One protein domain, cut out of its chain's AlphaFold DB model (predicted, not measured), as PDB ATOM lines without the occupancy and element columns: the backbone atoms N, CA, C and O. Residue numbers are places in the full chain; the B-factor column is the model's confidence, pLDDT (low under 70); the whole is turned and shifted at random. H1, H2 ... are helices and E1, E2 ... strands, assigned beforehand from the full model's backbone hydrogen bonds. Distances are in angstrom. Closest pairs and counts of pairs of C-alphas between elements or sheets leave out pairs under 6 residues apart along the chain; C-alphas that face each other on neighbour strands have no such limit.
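AT A GLANCE: This is residues 453 to 499 of the 510 residues of the protein "DNA polymerase" of Rhizoctonia solani 123E (UniProt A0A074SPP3). A narrow two-stranded ribbon, E1 and E2, lies lengthwise beneath one long helix, H1, which runs along it mainly over E1. The very short helix H2 follows E1 at one end of the ribbon, and the loop of residues 485 to 494 then folds back to bring the chain into E2 beside E1. The printed part has 47 residues, with two named helices and two named strands in the order H1, E1, H2, E2; the sheet has the order E1 - E2 and is antiparallel. The class is mixed, helices and strands. The whole is compact, with a radius of gyration of the C-alphas of 10.9 A, yet elongated in outline, spanning 31 by 16 by 12 A.

IN THESE COORDINATES: The strand E1 holds residues 476 to 479 and is 10.4 A long from first to last C-alpha, beginning at C-alpha 476 at (346.366, 364.982, 325.319). Its neighbour E2 holds residues 495 to 498, 10.0 A long, and ends at C-alpha 498 at (342.594, 362.461, 327.851). The longest helix, H1, holds residues 454 to 471 and is 26.1 A long, beginning at C-alpha 454 at (346.803, 357.455, 305.605). The helix H2 holds the four residues 481 to 484 and is 5.4 A long.

HOW THE PARTS SIT: E1 and E2 are antiparallel neighbours, with 166 degrees between their directions. The C-alphas of Ile 477 and Ile 497 face each other at 4.6 A. Across the pair, N 476 and O 498 are within hydrogen-bond range at 2.8 A, and so are N 496 and O 478 at 2.9 A. The closest C-alphas of H1 and E1 are those of Lys 465 and Ile 477, 6.4 A apart. H1 and E2 have their closest C-alphas at Phe 461 and Ile 495, 7.9 A apart. H1 and H2 are close but not clearly touching, with the closest C-alphas, those of Arg 454 and Phe 483, 7.0 A apart. The closest C-alphas of H2 and E2 are those of Gly 481 and Ile 495, at 7.6 A. In H1 every O i to N i+4 pair is within hydrogen-bond range, while H2 is too short for such a pair and has its one O i to N i+3 pair within range.

THE WHOLE: The two C-alphas farthest apart are those of Asp 472 and Pro 488, at 30.8 A. The printed part runs from residue 453 to 499 and has no cut. The links from H1 to E1 and from E1 to H2 are tight, and the link from H2 to E2, with 10 residues, is short. The mean pLDDT of the printed part is 94.9, and no printed residue of this model is under 70.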
ATOM      1  N   PRO A 453     342.949 356.793 302.634       96.62
ATOM      2  CA  PRO A 453     344.408 356.876 302.644       96.62
ATOM      3  C   PRO A 453     344.952 357.406 303.977       96.62
ATOM      4  O   PRO A 453     344.320 358.216 304.654       96.62
ATOM      5  N   ARG A 454     346.168 356.996 304.356       95.88
ATOM      6  CA  ARG A 454     346.803 357.455 305.605       95.88
ATOM      7  C   ARG A 454     346.955 358.983 305.700       95.88
ATOM      8  O   ARG A 454     346.904 359.513 306.804       95.88
ATOM      9  N   SER A 455     347.141 359.678 304.578       97.25
ATOM     10  CA  SER A 455     347.225 361.145 304.519       97.25
ATOM     11  C   SER A 455     345.910 361.826 304.911       97.25
ATOM     12  O   SER A 455     345.919 362.720 305.749       97.25
ATOM     13  N   GLU A 456     344.786 361.355 304.371       96.81
ATOM     14  CA  GLU A 456     343.437 361.858 304.670       96.81
ATOM     15  C   GLU A 456     343.092 361.665 306.158       96.81
ATOM     16  O   GLU A 456     342.670 362.602 306.835       96.81
ATOM     17  N   ALA A 457     343.405 360.485 306.710       97.00
ATOM     18  CA  ALA A 457     343.237 360.198 308.136       97.00
ATOM     19  C   ALA A 457     344.069 361.129 309.044       97.00
ATOM     20  O   ALA A 457     343.621 361.486 310.134       97.00
ATOM     21  N   ALA A 458     345.268 361.532 308.606       97.44
ATOM     22  CA  ALA A 458     346.107 362.481 309.338       97.44
ATOM     23  C   ALA A 458     345.562 363.918 309.260       97.44
ATOM     24  O   ALA A 458     345.548 364.616 310.272       97.44
ATOM     25  N   GLU A 459     345.077 364.355 308.093       98.00
ATOM     26  CA  GLU A 459     344.509 365.697 307.924       98.00
ATOM     27  C   GLU A 459     343.242 365.889 308.771       98.00
ATOM     28  O   GLU A 459     343.107 366.889 309.481       98.00
ATOM     29  N   ILE A 460     342.334 364.908 308.755       97.00
ATOM     30  CA  ILE A 460     341.113 364.931 309.571       97.00
ATOM     31  C   ILE A 460     341.467 364.932 311.068       97.00
ATOM     32  O   ILE A 460     340.864 365.681 311.838       97.00
ATOM     33  N   PHE A 461     342.477 364.162 311.483       98.00
ATOM     34  CA  PHE A 461     342.950 364.162 312.869       98.00
ATOM     35  C   PHE A 461     343.512 365.518 313.312       98.00
ATOM     36  O   PHE A 461     343.116 366.001 314.370       98.00
ATOM     37  N   GLU A 462     344.374 366.167 312.526       98.06
ATOM     38  CA  GLU A 462     344.922 367.479 312.908       98.06
ATOM     39  C   GLU A 462     343.831 368.570 312.936       98.06
ATOM     40  O   GLU A 462     343.852 369.430 313.817       98.06
ATOM     41  N   ARG A 463     342.800 368.486 312.075       98.00
ATOM     42  CA  ARG A 463     341.597 369.343 312.164       98.00
ATOM     43  C   ARG A 463     340.833 369.131 313.482       98.00
ATOM     44  O   ARG A 463     340.494 370.108 314.150       98.00
ATOM     45  N   ILE A 464     340.593 367.878 313.882       97.00
ATOM     46  CA  ILE A 464     339.914 367.533 315.147       97.00
ATOM     47  C   ILE A 464     340.746 367.976 316.359       97.00
ATOM     48  O   ILE A 464     340.216 368.569 317.296       97.00
ATOM     49  N   LYS A 465     342.056 367.733 316.330       97.12
ATOM     50  CA  LYS A 465     343.005 368.093 317.389       97.12
ATOM     51  C   LYS A 465     343.111 369.604 317.579       97.12
ATOM     52  O   LYS A 465     343.071 370.067 318.714       97.12
ATOM     53  N   ALA A 466     343.166 370.375 316.491       97.44
ATOM     54  CA  ALA A 466     343.129 371.834 316.550       97.44
ATOM     55  C   ALA A 466     341.817 372.352 317.167       97.44
ATOM     56  O   ALA A 466     341.859 373.240 318.014       97.44
ATOM     57  N   ALA A 467     340.667 371.776 316.797       96.62
ATOM     58  CA  ALA A 467     339.376 372.145 317.379       96.62
ATOM     59  C   ALA A 467     339.276 371.778 318.873       96.62
ATOM     60  O   ALA A 467     338.806 372.583 319.673       96.62
ATOM     61  N   ALA A 468     339.760 370.601 319.274       94.94
ATOM     62  CA  ALA A 468     339.756 370.172 320.671       94.94
ATOM     63  C   ALA A 468     340.681 371.037 321.552       94.94
ATOM     64  O   ALA A 468     340.268 371.470 322.626       94.94
ATOM     65  N   LEU A 469     341.884 371.383 321.076       94.94
ATOM     66  CA  LEU A 469     342.810 372.273 321.795       94.94
ATOM     67  C   LEU A 469     342.327 373.735 321.882       94.94
ATOM     68  O   LEU A 469     342.800 374.473 322.743       94.94
ATOM     69  N   GLN A 470     341.379 374.160 321.036       95.94
ATOM     70  CA  GLN A 470     340.681 375.445 321.195       95.94
ATOM     71  C   GLN A 470     339.627 375.418 322.314       95.94
ATOM     72  O   GLN A 470     339.314 376.470 322.868       95.94
ATOM     73  N   LEU A 471     339.078 374.242 322.645       91.88
ATOM     74  CA  LEU A 471     338.148 374.070 323.767       91.88
ATOM     75  C   LEU A 471     338.899 373.928 325.097       91.88
ATOM     76  O   LEU A 471     338.496 374.523 326.093       91.88
ATOM     77  N   ASP A 472     339.987 373.154 325.109       90.31
ATOM     78  CA  ASP A 472     340.802 372.896 326.296       90.31
ATOM     79  C   ASP A 472     342.288 372.687 325.912       90.31
ATOM     80  O   ASP A 472     342.669 371.612 325.439       90.31
ATOM     81  N   PRO A 473     343.161 373.699 326.099       92.12
ATOM     82  CA  PRO A 473     344.561 373.643 325.665       92.12
ATOM     83  C   PRO A 473     345.449 372.602 326.364       92.12
ATOM     84  O   PRO A 473     346.590 372.425 325.940       92.12
ATOM     85  N   VAL A 474     344.984 371.941 327.434       91.50
ATOM     86  CA  VAL A 474     345.765 370.905 328.143       91.50
ATOM     87  C   VAL A 474     345.397 369.470 327.748       91.50
ATOM     88  O   VAL A 474     345.902 368.525 328.353       91.50
ATOM     89  N   LEU A 475     344.534 369.275 326.745       92.06
ATOM     90  CA  LEU A 475     344.169 367.939 326.269       92.06
ATOM     91  C   LEU A 475     345.348 367.202 325.619       92.06
ATOM     92  O   LEU A 475     345.992 367.689 324.691       92.06
ATOM     93  N   ASN A 476     345.535 365.949 326.024       92.31
ATOM     94  CA  ASN A 476     346.366 364.982 325.319       92.31
ATOM     95  C   ASN A 476     345.489 364.245 324.296       92.31
ATOM     96  O   ASN A 476     344.613 363.463 324.675       92.31
ATOM     97  N   ILE A 477     345.715 364.505 323.006       95.62
ATOM     98  CA  ILE A 477     344.912 363.996 321.882       95.62
ATOM     99  C   ILE A 477     345.818 363.204 320.940       95.62
ATOM    100  O   ILE A 477     346.747 363.762 320.354       95.62
ATOM    101  N   GLU A 478     345.537 361.913 320.779       96.56
ATOM    102  CA  GLU A 478     346.402 360.967 320.069       96.56
ATOM    103  C   GLU A 478     345.613 360.055 319.124       96.56
ATOM    104  O   GLU A 478     344.589 359.472 319.494       96.56
ATOM    105  N   ILE A 479     346.116 359.882 317.900       97.38
ATOM    106  CA  ILE A 479     345.509 359.002 316.896       97.38
ATOM    107  C   ILE A 479     345.886 357.537 317.157       97.38
ATOM    108  O   ILE A 479     347.047 357.174 317.360       97.38
ATOM    109  N   MET A 480     344.876 356.672 317.168       96.69
ATOM    110  CA  MET A 480     344.948 355.287 317.630       96.69
ATOM    111  C   MET A 480     344.755 354.302 316.465       96.69
ATOM    112  O   MET A 480     345.143 354.560 315.323       96.69
ATOM    113  N   GLY A 481     344.221 353.114 316.747       94.81
ATOM    114  CA  GLY A 481     343.558 352.338 315.711       94.81
ATOM    115  C   GLY A 481     344.426 351.717 314.633       94.81
ATOM    116  O   GLY A 481     345.569 351.303 314.852       94.81
ATOM    117  N   SER A 482     343.829 351.600 313.447       93.12
ATOM    118  CA  SER A 482     344.494 351.119 312.235       93.12
ATOM    119  C   SER A 482     345.677 352.022 311.841       93.12
ATOM    120  O   SER A 482     346.736 351.508 311.465       93.12
ATOM    121  N   PHE A 483     345.549 353.333 312.059       95.69
ATOM    122  CA  PHE A 483     346.595 354.329 311.841       95.69
ATOM    123  C   PHE A 483     347.816 354.121 312.753       95.69
ATOM    124  O   PHE A 483     348.936 353.990 312.250       95.69
ATOM    125  N   ARG A 484     347.636 354.015 314.076       95.38
ATOM    126  CA  ARG A 484     348.729 353.781 315.046       95.38
ATOM    127  C   ARG A 484     349.424 352.432 314.849       95.38
ATOM    128  O   ARG A 484     350.598 352.291 315.171       95.38
ATOM    129  N   ARG A 485     348.729 351.450 314.264       92.50
ATOM    130  CA  ARG A 485     349.302 350.159 313.834       92.50
ATOM    131  C   ARG A 485     350.034 350.222 312.481       92.50
ATOM    132  O   ARG A 485     350.359 349.177 311.930       92.50
ATOM    133  N   GLY A 486     350.276 351.416 311.935       90.94
ATOM    134  CA  GLY A 486     351.083 351.615 310.728       90.94
ATOM    135  C   GLY A 486     350.415 351.208 309.411       90.94
ATOM    136  O   GLY A 486     351.115 351.065 308.414       90.94
ATOM    137  N   LYS A 487     349.085 351.011 309.360       90.31
ATOM    138  CA  LYS A 487     348.425 350.660 308.089       90.31
ATOM    139  C   LYS A 487     348.528 351.799 307.051       90.31
ATOM    140  O   LYS A 487     348.459 352.972 307.438       90.31
ATOM    141  N   PRO A 488     348.634 351.472 305.745       92.44
ATOM    142  CA  PRO A 488     348.644 352.459 304.660       92.44
ATOM    143  C   PRO A 488     347.248 353.029 304.355       92.44
ATOM    144  O   PRO A 488     347.142 354.136 303.832       92.44
ATOM    145  N   THR A 489     346.179 352.304 304.709       95.69
ATOM    146  CA  THR A 489     344.794 352.791 304.642       95.69
ATOM    147  C   THR A 489     344.016 352.463 305.914       95.69
ATOM    148  O   THR A 489     344.153 351.376 306.496       95.69
ATOM    149  N   CYS A 490     343.155 353.390 306.317       94.88
ATOM    150  CA  CYS A 490     342.225 353.285 307.439       94.88
ATOM    151  C   CYS A 490     340.798 353.022 306.908       94.88
ATOM    152  O   CYS A 490     340.575 353.023 305.696       94.88
ATOM    153  N   GLY A 491     339.847 352.684 307.780       92.75
ATOM    154  CA  GLY A 491     338.406 352.724 307.445       92.75
ATOM    155  C   GLY A 491     337.600 353.519 308.473       92.75
ATOM    156  O   GLY A 491     336.381 353.517 308.460       92.75
ATOM    157  N   ASP A 492     338.331 354.112 309.407       94.56
ATOM    158  CA  ASP A 492     337.949 354.552 310.731       94.56
ATOM    159  C   ASP A 492     339.086 355.455 311.232       94.56
ATOM    160  O   ASP A 492     340.252 355.241 310.882       94.56
ATOM    161  N   ILE A 493     338.769 356.454 312.054       95.56
ATOM    162  CA  ILE A 493     339.774 357.259 312.758       95.56
ATOM    163  C   ILE A 493     339.519 357.098 314.255       95.56
ATOM    164  O   ILE A 493     338.755 357.844 314.859       95.56
ATOM    165  N   ASP A 494     340.160 356.093 314.852       96.75
ATOM    166  CA  ASP A 494     340.194 355.941 316.305       96.75
ATOM    167  C   ASP A 494     341.016 357.097 316.913       96.75
ATOM    168  O   ASP A 494     342.194 357.254 316.578       96.75
ATOM    169  N   ILE A 495     340.440 357.868 317.837       97.00
ATOM    170  CA  ILE A 495     341.128 358.948 318.567       97.00
ATOM    171  C   ILE A 495     341.003 358.693 320.070       97.00
ATOM    172  O   ILE A 495     339.917 358.411 320.571       97.00
ATOM    173  N   LEU A 496     342.117 358.810 320.795       95.75
ATOM    174  CA  LEU A 496     342.137 358.867 322.255       95.75
ATOM    175  C   LEU A 496     342.279 360.326 322.690       95.75
ATOM    176  O   LEU A 496     343.234 360.995 322.297       95.75
ATOM    177  N   ILE A 497     341.357 360.788 323.532       93.62
ATOM    178  CA  ILE A 497     341.421 362.087 324.207       93.62
ATOM    179  C   ILE A 497     341.529 361.822 325.711       93.62
ATOM    180  O   ILE A 497     340.836 360.955 326.245       93.62
ATOM    181  N   THR A 498     342.428 362.526 326.393       91.06
ATOM    182  CA  THR A 498     342.594 362.461 327.851       91.06
ATOM    183  C   THR A 498     343.188 363.765 328.395       91.06
ATOM    184  O   THR A 498     343.611 364.627 327.626       91.06
ATOM    185  N   ARG A 499     343.231 363.922 329.720       88.50
ATOM    186  CA  ARG A 499     343.683 365.137 330.417       88.50
ATOM    187  C   ARG A 499     344.755 364.807 331.477       88.50
ATOM    188  O   ARG A 499     344.667 363.739 332.093       88.50
TER     189      ARG A 499